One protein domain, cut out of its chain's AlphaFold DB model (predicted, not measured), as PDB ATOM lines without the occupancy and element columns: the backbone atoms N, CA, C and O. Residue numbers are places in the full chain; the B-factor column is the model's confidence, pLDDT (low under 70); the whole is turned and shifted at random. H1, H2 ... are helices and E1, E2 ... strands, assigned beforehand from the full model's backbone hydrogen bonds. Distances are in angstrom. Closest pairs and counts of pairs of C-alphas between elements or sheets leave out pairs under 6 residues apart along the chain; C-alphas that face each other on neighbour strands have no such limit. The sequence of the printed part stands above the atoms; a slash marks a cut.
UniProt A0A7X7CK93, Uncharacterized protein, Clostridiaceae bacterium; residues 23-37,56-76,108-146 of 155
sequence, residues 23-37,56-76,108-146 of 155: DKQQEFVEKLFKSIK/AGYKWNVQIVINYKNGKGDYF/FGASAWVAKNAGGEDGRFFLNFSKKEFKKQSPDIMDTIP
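AT A GLANCE: This is residues 23 to 37, 56 to 76 and 108 to 146 of the 155 residues of an uncharacterized protein of Clostridiaceae bacterium (UniProt A0A7X7CK93). Six antiparallel strands make one twisted wall, and the single helix H1 lies slantwise over one face of it, two layers with the helix on the sheet; the other face bears no named helix. The long strands E1 and E3 run along the longest axis, with the short E4, E5 and E6 following beside E3. The printed part has 75 residues with one named helix and six named strands, H1 E1 E2 E3 E4 E5 E6 along the chain; the sheet's order is E2 E1 E3 E4 E5 E6, the class mixed, helices and strands. It is elongated, 40 by 24 by 23 A, and only just compact, close to loose, with a radius of gyration of the C-alphas of 13.2 A.

HOW THE PARTS SIT: Look first at E1, residues 58 to 68, and its antiparallel neighbour E3, residues 108 to 116, where N 59 and O 115 are within hydrogen-bond range at 2.8 A. E2, residues 73 to 76, forms a hairpin with E1, with N 64 and O 76 at 2.8 A. From E3 a meander, each strand the antiparallel neighbour of the one before, goes through E4, residues 124 to 128, and E5, residues 133 to 137, to the edge strand E6, residues 142 to 144; find N 110 and O 127 at 2.8 A, N 126 and O 135 at 2.9 A, N 136 and O 143 at 2.9 A. H1, residues 23 to 35, is on the sheet at a height of 8.7 A, over E3 and only just over E4, on which 3 of its C-alphas fall. Its closest C-alphas to E3 are those of Gln 25 and Val 114, 6.4 A apart. In H1 every O i to N i+4 pair is within hydrogen-bond range.

IN THESE COORDINATES: Find C-alpha 58 at (-26.875, 22.036, -57.993); from there E1 runs 33.1 A to C-alpha 68. E3 covers 27.0 A. H1 begins at C-alpha 23, (-39.920, 29.468, -56.234), and covers 18.4 A; E6 ends at C-alpha 144, (-41.114, 38.854, -47.254).

THE WHOLE: The C-alphas farthest apart, those of Ala 56 and Asn 70, are 41.7 A apart. Residues 38 to 55 and 77 to 107 are cut out, with C-alpha gaps of 27.2 A and 11.6 A. Of the links printed whole, E3 to E4 is short and the others are tight. Mean pLDDT of the printed part is 90.3; residue 119 is under 70.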
ATOM      1  N   ASP A  23     -38.908  30.128 -57.074       88.69
ATOM      2  CA  ASP A  23     -39.920  29.468 -56.234       88.69
ATOM      3  C   ASP A  23     -39.519  28.035 -55.876       88.69
ATOM      4  O   ASP A  23     -39.766  27.564 -54.761       88.69
ATOM      5  N   LYS A  24     -38.799  27.357 -56.774       91.38
ATOM      6  CA  LYS A  24     -38.267  26.039 -56.458       91.38
ATOM      7  C   LYS A  24     -37.125  26.101 -55.457       91.38
ATOM      8  O   LYS A  24     -37.068  25.276 -54.544       91.38
ATOM      9  N   GLN A  25     -36.241  27.088 -55.582       92.44
ATOM     10  CA  GLN A  25     -35.217  27.324 -54.568       92.44
ATOM     11  C   GLN A  25     -35.849  27.605 -53.201       92.44
ATOM     12  O   GLN A  25     -35.386  27.059 -52.198       92.44
ATOM     13  N   GLN A  26     -36.945  28.377 -53.163       92.75
ATOM     14  CA  GLN A  26     -37.688  28.662 -51.936       92.75
ATOM     15  C   GLN A  26     -38.152  27.372 -51.248       92.75
ATOM     16  O   GLN A  26     -37.968  27.252 -50.039       92.75
ATOM     17  N   GLU A  27     -38.663  26.372 -51.977       93.56
ATOM     18  CA  GLU A  27     -39.050  25.082 -51.375       93.56
ATOM     19  C   GLU A  27     -37.889  24.401 -50.626       93.56
ATOM     20  O   GLU A  27     -38.083  23.813 -49.558       93.56
ATOM     21  N   PHE A  28     -36.679  24.427 -51.192       95.00
ATOM     22  CA  PHE A  28     -35.499  23.827 -50.566       95.00
ATOM     23  C   PHE A  28     -34.996  24.662 -49.388       95.00
ATOM     24  O   PHE A  28     -34.661  24.104 -48.339       95.00
ATOM     25  N   VAL A  29     -34.974  25.986 -49.537       94.94
ATOM     26  CA  VAL A  29     -34.539  26.909 -48.483       94.94
ATOM     27  C   VAL A  29     -35.487  26.865 -47.296       94.94
ATOM     28  O   VAL A  29     -35.034  26.818 -46.158       94.94
ATOM     29  N   GLU A  30     -36.795  26.806 -47.531       93.88
ATOM     30  CA  GLU A  30     -37.771  26.671 -46.459       93.88
ATOM     31  C   GLU A  30     -37.575  25.381 -45.672       93.88
ATOM     32  O   GLU A  30     -37.658  25.409 -44.448       93.88
ATOM     33  N   LYS A  31     -37.274  24.258 -46.338       94.50
ATOM     34  CA  LYS A  31     -36.954  23.000 -45.644       94.50
ATOM     35  C   LYS A  31     -35.719  23.143 -44.763       94.50
ATOM     36  O   LYS A  31     -35.744  22.679 -43.627       94.50
ATOM     37  N   LEU A  32     -34.667  23.795 -45.263       94.94
ATOM     38  CA  LEU A  32     -33.473  24.091 -44.475       94.94
ATOM     39  C   LEU A  32     -33.827  24.982 -43.276       94.94
ATOM     40  O   LEU A  32     -33.636  24.568 -42.138       94.94
ATOM     41  N   PHE A  33     -34.392  26.169 -43.501       94.19
ATOM     42  CA  PHE A  33     -34.650  27.155 -42.448       94.19
ATOM     43  C   PHE A  33     -35.670  26.681 -41.412       94.19
ATOM     44  O   PHE A  33     -35.452  26.880 -40.221       94.19
ATOM     45  N   LYS A  34     -36.739  25.988 -41.825       91.94
ATOM     46  CA  LYS A  34     -37.726  25.404 -40.898       91.94
ATOM     47  C   LYS A  34     -37.160  24.230 -40.091       91.94
ATOM     48  O   LYS A  34     -37.740  23.878 -39.069       91.94
ATOM     49  N   SER A  35     -36.056  23.616 -40.530       93.81
ATOM     50  CA  SER A  35     -35.378  22.566 -39.760       93.81
ATOM     51  C   SER A  35     -34.475  23.109 -38.654       93.81
ATOM     52  O   SER A  35     -34.126  22.351 -37.751       93.81
ATOM     53  N   ILE A  36     -34.087  24.390 -38.724       93.44
ATOM     54  CA  ILE A  36     -33.157  24.987 -37.769       93.44
ATOM     55  C   ILE A  36     -33.840  25.139 -36.414       93.44
ATOM     56  O   ILE A  36     -34.908  25.742 -36.303       93.44
ATOM     57  N   LYS A  37     -33.178  24.627 -35.380       92.06
ATOM     58  CA  LYS A  37     -33.596  24.737 -33.988       92.06
ATOM     59  C   LYS A  37     -32.425  25.142 -33.116       92.06
ATOM     60  O   LYS A  37     -31.306  24.667 -33.304       92.06
ATOM     61  N   ALA A  56     -29.155  16.743 -58.720       88.56
ATOM     62  CA  ALA A  56     -27.826  16.638 -59.312       88.56
ATOM     63  C   ALA A  56     -27.506  17.869 -60.181       88.56
ATOM     64  O   ALA A  56     -28.349  18.337 -60.945       88.56
ATOM     65  N   GLY A  57     -26.279  18.381 -60.062       87.44
ATOM     66  CA  GLY A  57     -25.833  19.581 -60.778       87.44
ATOM     67  C   GLY A  57     -26.050  20.897 -60.026       87.44
ATOM     68  O   GLY A  57     -25.558  21.923 -60.491       87.44
ATOM     69  N   TYR A  58     -26.710  20.873 -58.866       89.88
ATOM     70  CA  TYR A  58     -26.875  22.036 -57.993       89.88
ATOM     71  C   TYR A  58     -26.089  21.883 -56.693       89.88
ATOM     72  O   TYR A  58     -25.902  20.780 -56.175       89.88
ATOM     73  N   LYS A  59     -25.661  23.017 -56.145       91.44
ATOM     74  CA  LYS A  59     -24.926  23.119 -54.890       91.44
ATOM     75  C   LYS A  59     -25.527  24.195 -53.998       91.44
ATOM     76  O   LYS A  59     -26.039  25.216 -54.460       91.44
ATOM     77  N   TRP A  60     -25.431  23.949 -52.701       92.88
ATOM     78  CA  TRP A  60     -25.787  24.914 -51.678       92.88
ATOM     79  C   TRP A  60     -24.667  25.925 -51.489       92.88
ATOM     80  O   TRP A  60     -23.499  25.550 -51.408       92.88
ATOM     81  N   ASN A  61     -25.050  27.176 -51.287       90.81
ATOM     82  CA  ASN A  61     -24.239  28.147 -50.580       90.81
ATOM     83  C   ASN A  61     -25.076  28.651 -49.410       90.81
ATOM     84  O   ASN A  61     -26.134  29.249 -49.601       90.81
ATOM     85  N   VAL A  62     -24.642  28.334 -48.196       93.00
ATOM     86  CA  VAL A  62     -25.362  28.692 -46.975       93.00
ATOM     87  C   VAL A  62     -24.360  29.188 -45.960       93.00
ATOM     88  O   VAL A  62     -23.319  28.560 -45.763       93.00
ATOM     89  N   GLN A  63     -24.723  30.265 -45.277       93.44
ATOM     90  CA  GLN A  63     -24.045  30.739 -44.087       93.44
ATOM     91  C   GLN A  63     -25.079  30.959 -42.984       93.44
ATOM     92  O   GLN A  63     -26.086  31.627 -43.200       93.44
ATOM     93  N   ILE A  64     -24.810  30.435 -41.794       94.94
ATOM     94  CA  ILE A  64     -25.520  30.778 -40.562       94.94
ATOM     95  C   ILE A  64     -24.568  31.600 -39.700       94.94
ATOM     96  O   ILE A  64     -23.415  31.214 -39.517       94.94
ATOM     97  N   VAL A  65     -25.052  32.728 -39.188       94.88
ATOM     98  CA  VAL A  65     -24.287  33.661 -38.359       94.88
ATOM     99  C   VAL A  65     -25.042  33.933 -37.072       94.88
ATOM    100  O   VAL A  65     -26.205  34.343 -37.101       94.88
ATOM    101  N   ILE A  66     -24.352  33.758 -35.951       94.88
ATOM    102  CA  ILE A  66     -24.842  34.096 -34.620       94.88
ATOM    103  C   ILE A  66     -23.806  35.000 -33.962       94.88
ATOM    104  O   ILE A  66     -22.681  34.568 -33.744       94.88
ATOM    105  N   ASN A  67     -24.181  36.233 -33.629       95.81
ATOM    106  CA  ASN A  67     -23.326  37.149 -32.874       95.81
ATOM    107  C   ASN A  67     -23.893  37.362 -31.472       95.81
ATOM    108  O   ASN A  67     -25.114  37.422 -31.272       95.81
ATOM    109  N   TYR A  68     -22.990  37.515 -30.510       95.06
ATOM    110  CA  TYR A  68     -23.312  37.722 -29.109       95.06
ATOM    111  C   TYR A  68     -22.867  39.108 -28.641       95.06
ATOM    112  O   TYR A  68     -21.822  39.610 -29.045       95.06
ATOM    113  N   LYS A  69     -23.592  39.670 -27.670       94.19
ATOM    114  CA  LYS A  69     -23.324  40.982 -27.049       94.19
ATOM    115  C   LYS A  69     -21.919  41.116 -26.442       94.19
ATOM    116  O   LYS A  69     -21.474  42.219 -26.156       94.19
ATOM    117  N   ASN A  70     -21.237  39.997 -26.189       92.12
ATOM    118  CA  ASN A  70     -19.873  39.959 -25.657       92.12
ATOM    119  C   ASN A  70     -18.783  40.021 -26.750       92.12
ATOM    120  O   ASN A  70     -17.609  39.843 -26.435       92.12
ATOM    121  N   GLY A  71     -19.161  40.219 -28.018       90.56
ATOM    122  CA  GLY A  71     -18.249  40.300 -29.158       90.56
ATOM    123  C   GLY A  71     -17.836  38.952 -29.761       90.56
ATOM    124  O   GLY A  71     -17.080  38.936 -30.728       90.56
ATOM    125  N   LYS A  72     -18.310  37.817 -29.226       93.38
ATOM    126  CA  LYS A  72     -18.113  36.499 -29.852       93.38
ATOM    127  C   LYS A  72     -19.114  36.276 -30.986       93.38
ATOM    128  O   LYS A  72     -20.200  36.857 -30.987       93.38
ATOM    129  N   GLY A  73     -18.787  35.353 -31.889       93.75
ATOM    130  CA  GLY A  73     -19.717  34.881 -32.907       93.75
ATOM    131  C   GLY A  73     -19.459  33.436 -33.319       93.75
ATOM    132  O   GLY A  73     -18.315  32.981 -33.309       93.75
ATOM    133  N   ASP A  74     -20.534  32.739 -33.672       95.00
ATOM    134  CA  ASP A  74     -20.508  31.407 -34.266       95.00
ATOM    135  C   ASP A  74     -20.932  31.505 -35.736       95.00
ATOM    136  O   ASP A  74     -21.925  32.160 -36.078       95.00
ATOM    137  N   TYR A  75     -20.175  30.843 -36.610       94.12
ATOM    138  CA  TYR A  75     -20.375  30.875 -38.057       94.12
ATOM    139  C   TYR A  75     -20.373  29.451 -38.593       94.12
ATOM    140  O   TYR A  75     -19.422  28.713 -38.351       94.12
ATOM    141  N   PHE A  76     -21.404  29.080 -39.347       94.19
ATOM    142  CA  PHE A  76     -21.536  27.746 -39.933       94.19
ATOM    143  C   PHE A  76     -21.796  27.852 -41.429       94.19
ATOM    144  O   PHE A  76     -22.558  28.716 -41.863       94.19
ATOM    145  N   PHE A 108     -28.933  36.832 -34.932       92.94
ATOM    146  CA  PHE A 108     -28.994  35.536 -35.588       92.94
ATOM    147  C   PHE A 108     -29.591  35.728 -36.978       92.94
ATOM    148  O   PHE A 108     -30.727  36.185 -37.124       92.94
ATOM    149  N   GLY A 109     -28.825  35.362 -37.999       93.88
ATOM    150  CA  GLY A 109     -29.349  35.211 -39.341       93.88
ATOM    151  C   GLY A 109     -28.746  34.047 -40.109       93.88
ATOM    152  O   GLY A 109     -27.762  33.434 -39.701       93.88
ATOM    153  N   ALA A 110     -29.368  33.753 -41.240       94.75
ATOM    154  CA  ALA A 110     -28.860  32.826 -42.229       94.75
ATOM    155  C   ALA A 110     -29.043  33.417 -43.626       94.75
ATOM    156  O   ALA A 110     -30.084  34.004 -43.921       94.75
ATOM    157  N   SER A 111     -28.049  33.249 -44.489       94.38
ATOM    158  CA  SER A 111     -28.171  33.488 -45.923       94.38
ATOM    159  C   SER A 111     -28.067  32.157 -46.656       94.38
ATOM    160  O   SER A 111     -27.277  31.290 -46.279       94.38
ATOM    161  N   ALA A 112     -28.896  31.969 -47.676       94.31
ATOM    162  CA  ALA A 112     -28.913  30.755 -48.474       94.31
ATOM    163  C   ALA A 112     -29.204  31.071 -49.940       94.31
ATOM    164  O   ALA A 112     -30.061  31.898 -50.246       94.31
ATOM    165  N   TRP A 113     -28.518  30.383 -50.844       90.81
ATOM    166  CA  TRP A 113     -28.868  30.337 -52.257       90.81
ATOM    167  C   TRP A 113     -28.452  29.007 -52.872       90.81
ATOM    168  O   TRP A 113     -27.567  28.305 -52.364       90.81
ATOM    169  N   VAL A 114     -29.120  28.655 -53.967       90.31
ATOM    170  CA  VAL A 114     -28.824  27.454 -54.741       90.31
ATOM    171  C   VAL A 114     -28.176  27.889 -56.041       90.31
ATOM    172  O   VAL A 114     -28.786  28.577 -56.855       90.31
ATOM    173  N   ALA A 115     -26.931  27.472 -56.232       87.94
ATOM    174  CA  ALA A 115     -26.208  27.710 -57.469       87.94
ATOM    175  C   ALA A 115     -26.147  26.420 -58.279       87.94
ATOM    176  O   ALA A 115     -26.038  25.318 -57.733       87.94
ATOM    177  N   LYS A 116     -26.144  26.548 -59.599       85.88
ATOM    178  CA  LYS A 116     -25.714  25.469 -60.469       85.88
ATOM    179  C   LYS A 116     -24.199  25.303 -60.382       85.88
ATOM    180  O   LYS A 116     -23.462  26.264 -60.164       85.88
ATOM    181  N   ASN A 117     -23.705  24.087 -60.593       79.25
ATOM    182  CA  ASN A 117     -22.268  23.818 -60.645       79.25
ATOM    183  C   ASN A 117     -21.540  24.686 -61.688       79.25
ATOM    184  O   ASN A 117     -20.419  25.107 -61.416       79.25
ATOM    185  N   ALA A 118     -22.199  24.991 -62.812       71.44
ATOM    186  CA  ALA A 118     -21.689  25.849 -63.885       71.44
ATOM    187  C   ALA A 118     -21.758  27.363 -63.587       71.44
ATOM    188  O   ALA A 118     -21.162  28.139 -64.321       71.44
ATOM    189  N   GLY A 119     -22.410  27.785 -62.493       68.62
ATOM    190  CA  GLY A 119     -22.384  29.176 -62.019       68.62
ATOM    191  C   GLY A 119     -23.731  29.902 -61.977       68.62
ATOM    192  O   GLY A 119     -23.820  30.903 -61.275       68.62
ATOM    193  N   GLY A 120     -24.779  29.400 -62.639       74.38
ATOM    194  CA  GLY A 120     -26.096  30.052 -62.635       74.38
ATOM    195  C   GLY A 120     -26.772  30.092 -61.254       74.38
ATOM    196  O   GLY A 120     -26.907  29.055 -60.598       74.38
ATOM    197  N   GLU A 121     -27.240  31.271 -60.831       77.94
ATOM    198  CA  GLU A 121     -28.070  31.501 -59.635       77.94
ATOM    199  C   GLU A 121     -29.273  32.396 -59.983       77.94
ATOM    200  O   GLU A 121     -29.151  33.280 -60.823       77.94
ATOM    201  N   ASP A 122     -30.429  32.158 -59.354       79.19
ATOM    202  CA  ASP A 122     -31.679  32.912 -59.630       79.19
ATOM    203  C   ASP A 122     -32.126  33.807 -58.457       79.19
ATOM    204  O   ASP A 122     -33.015  34.645 -58.588       79.19
ATOM    205  N   GLY A 123     -31.520  33.647 -57.275       86.56
ATOM    206  CA  GLY A 123     -31.857  34.476 -56.125       86.56
ATOM    207  C   GLY A 123     -31.196  34.063 -54.820       86.56
ATOM    208  O   GLY A 123     -30.447  33.091 -54.744       86.56
ATOM    209  N   ARG A 124     -31.472  34.850 -53.781       92.50
ATOM    210  CA  ARG A 124     -30.919  34.719 -52.433       92.50
ATOM    211  C   ARG A 124     -32.016  34.807 -51.395       92.50
ATOM    212  O   ARG A 124     -33.006  35.517 -51.553       92.50
ATOM    213  N   PHE A 125     -31.798  34.109 -50.299       95.44
ATOM    214  CA  PHE A 125     -32.737  34.014 -49.206       95.44
ATOM    215  C   PHE A 125     -32.063  34.412 -47.906       95.44
ATOM    216  O   PHE A 125     -30.941  33.988 -47.630       95.44
ATOM    217  N   PHE A 126     -32.761  35.202 -47.098       94.94
ATOM    218  CA  PHE A 126     -32.227  35.750 -45.857       94.94
ATOM    219  C   PHE A 126     -33.198  35.506 -44.722       94.94
ATOM    220  O   PHE A 126     -34.297  36.048 -44.717       94.94
ATOM    221  N   LEU A 127     -32.779  34.729 -43.736       94.06
ATOM    222  CA  LEU A 127     -33.439  34.650 -42.447       94.06
ATOM    223  C   LEU A 127     -32.749  35.629 -41.496       94.06
ATOM    224  O   LEU A 127     -31.541  35.564 -41.304       94.06
ATOM    225  N   ASN A 128     -33.507  36.528 -40.885       91.94
ATOM    226  CA  ASN A 128     -33.045  37.436 -39.847       91.94
ATOM    227  C   ASN A 128     -33.971  37.301 -38.646       91.94
ATOM    228  O   ASN A 128     -35.064  37.869 -38.611       91.94
ATOM    229  N   PHE A 129     -33.521  36.547 -37.650       87.06
ATOM    230  CA  PHE A 129     -34.301  36.299 -36.452       87.06
ATOM    231  C   PHE A 129     -34.523  37.577 -35.637       87.06
ATOM    232  O   PHE A 129     -35.649  37.844 -35.225       87.06
ATOM    233  N   SER A 130     -33.481  38.394 -35.443       84.81
ATOM    234  CA  SER A 130     -33.575  39.614 -34.629       84.81
ATOM    235  C   SER A 130     -34.618  40.593 -35.173       84.81
ATOM    236  O   SER A 130     -35.293  41.266 -34.398       84.81
ATOM    237  N   LYS A 131     -34.783  40.649 -36.500       89.81
ATOM    238  CA  LYS A 131     -35.808  41.470 -37.161       89.81
ATOM    239  C   LYS A 131     -37.111  40.725 -37.452       89.81
ATOM    240  O   LYS A 131     -38.062  41.354 -37.901       89.81
ATOM    241  N   LYS A 132     -37.169  39.414 -37.198       90.25
ATOM    242  CA  LYS A 132     -38.263  38.523 -37.615       90.25
ATOM    243  C   LYS A 132     -38.590  38.667 -39.107       90.25
ATOM    244  O   LYS A 132     -39.751  38.750 -39.501       90.25
ATOM    245  N   GLU A 133     -37.551  38.681 -39.940       93.69
ATOM    246  CA  GLU A 133     -37.669  38.798 -41.394       93.69
ATOM    247  C   GLU A 133     -37.143  37.543 -42.085       93.69
ATOM    248  O   GLU A 133     -35.988  37.166 -41.893       93.69
ATOM    249  N   PHE A 134     -37.959  36.921 -42.933       93.94
ATOM    250  CA  PHE A 134     -37.491  35.944 -43.907       93.94
ATOM    251  C   PHE A 134     -37.719  36.541 -45.293       93.94
ATOM    252  O   PHE A 134     -38.858  36.778 -45.677       93.94
ATOM    253  N   LYS A 135     -36.639  36.860 -46.006       94.56
ATOM    254  CA  LYS A 135     -36.686  37.548 -47.297       94.56
ATOM    255  C   LYS A 135     -36.240  36.643 -48.431       94.56
ATOM    256  O   LYS A 135     -35.297  35.866 -48.270       94.56
ATOM    257  N   LYS A 136     -36.893  36.804 -49.575       93.75
ATOM    258  CA  LYS A 136     -36.521  36.250 -50.878       93.75
ATOM    259  C   LYS A 136     -36.149  37.404 -51.792       93.75
ATOM    260  O   LYS A 136     -36.923  38.345 -51.926       93.75
ATOM    261  N   GLN A 137     -34.970  37.323 -52.390       91.00
ATOM    262  CA  GLN A 137     -34.419  38.349 -53.261       91.00
ATOM    263  C   GLN A 137     -34.049  37.744 -54.616       91.00
ATOM    264  O   GLN A 137     -33.279  36.787 -54.669       91.00
ATOM    265  N   SER A 138     -34.523  38.351 -55.693       85.06
ATOM    266  CA  SER A 138     -33.983  38.226 -57.052       85.06
ATOM    267  C   SER A 138     -33.616  39.633 -57.562       85.06
ATOM    268  O   SER A 138     -33.783  40.598 -56.809       85.06
ATOM    269  N   PRO A 139     -33.084  39.803 -58.787       77.62
ATOM    270  CA  PRO A 139     -32.808  41.136 -59.330       77.62
ATOM    271  C   PRO A 139     -34.020  42.080 -59.306       77.62
ATOM    272  O   PRO A 139     -33.861  43.264 -59.015       77.62
ATOM    273  N   ASP A 140     -35.220  41.540 -59.531       77.88
ATOM    274  CA  ASP A 140     -36.449  42.325 -59.704       77.88
ATOM    275  C   ASP A 140     -37.407  42.251 -58.504       77.88
ATOM    276  O   ASP A 140     -38.377  43.007 -58.432       77.88
ATOM    277  N   ILE A 141     -37.169  41.335 -57.556       80.75
ATOM    278  CA  ILE A 141     -38.116  41.016 -56.478       80.75
ATOM    279  C   ILE A 141     -37.422  41.050 -55.117       80.75
ATOM    280  O   ILE A 141     -36.344  40.484 -54.930       80.75
ATOM    281  N   MET A 142     -38.087  41.664 -54.137       88.94
ATOM    282  CA  MET A 142     -37.745  41.580 -52.718       88.94
ATOM    283  C   MET A 142     -39.017  41.291 -51.919       88.94
ATOM    284  O   MET A 142     -39.746  42.206 -51.538       88.94
ATOM    285  N   ASP A 143     -39.254  40.014 -51.635       91.56
ATOM    286  CA  ASP A 143     -40.452  39.555 -50.938       91.56
ATOM    287  C   ASP A 143     -40.148  39.178 -49.492       91.56
ATOM    288  O   ASP A 143     -39.087  38.640 -49.173       91.56
ATOM    289  N   THR A 144     -41.124  39.406 -48.613       91.56
ATOM    290  CA  THR A 144     -41.114  38.854 -47.254       91.56
ATOM    291  C   THR A 144     -41.971  37.596 -47.219       91.56
ATOM    292  O   THR A 144     -43.156  37.629 -47.540       91.56
ATOM    293  N   ILE A 145     -41.370  36.487 -46.804       90.25
ATOM    294  CA  ILE A 145     -42.010  35.181 -46.695       90.25
ATOM    295  C   ILE A 145     -42.502  34.982 -45.250       90.25
ATOM    296  O   ILE A 145     -41.733  35.194 -44.305       90.25
ATOM    297  N   PRO A 146     -43.754  34.535 -45.037       88.81
ATOM    298  CA  PRO A 146     -44.236  34.156 -43.713       88.81
ATOM    299  C   PRO A 146     -43.382  33.049 -43.081       88.81
ATOM    300  O   PRO A 146     -43.073  32.038 -43.711       88.81
TER     301      PRO A 146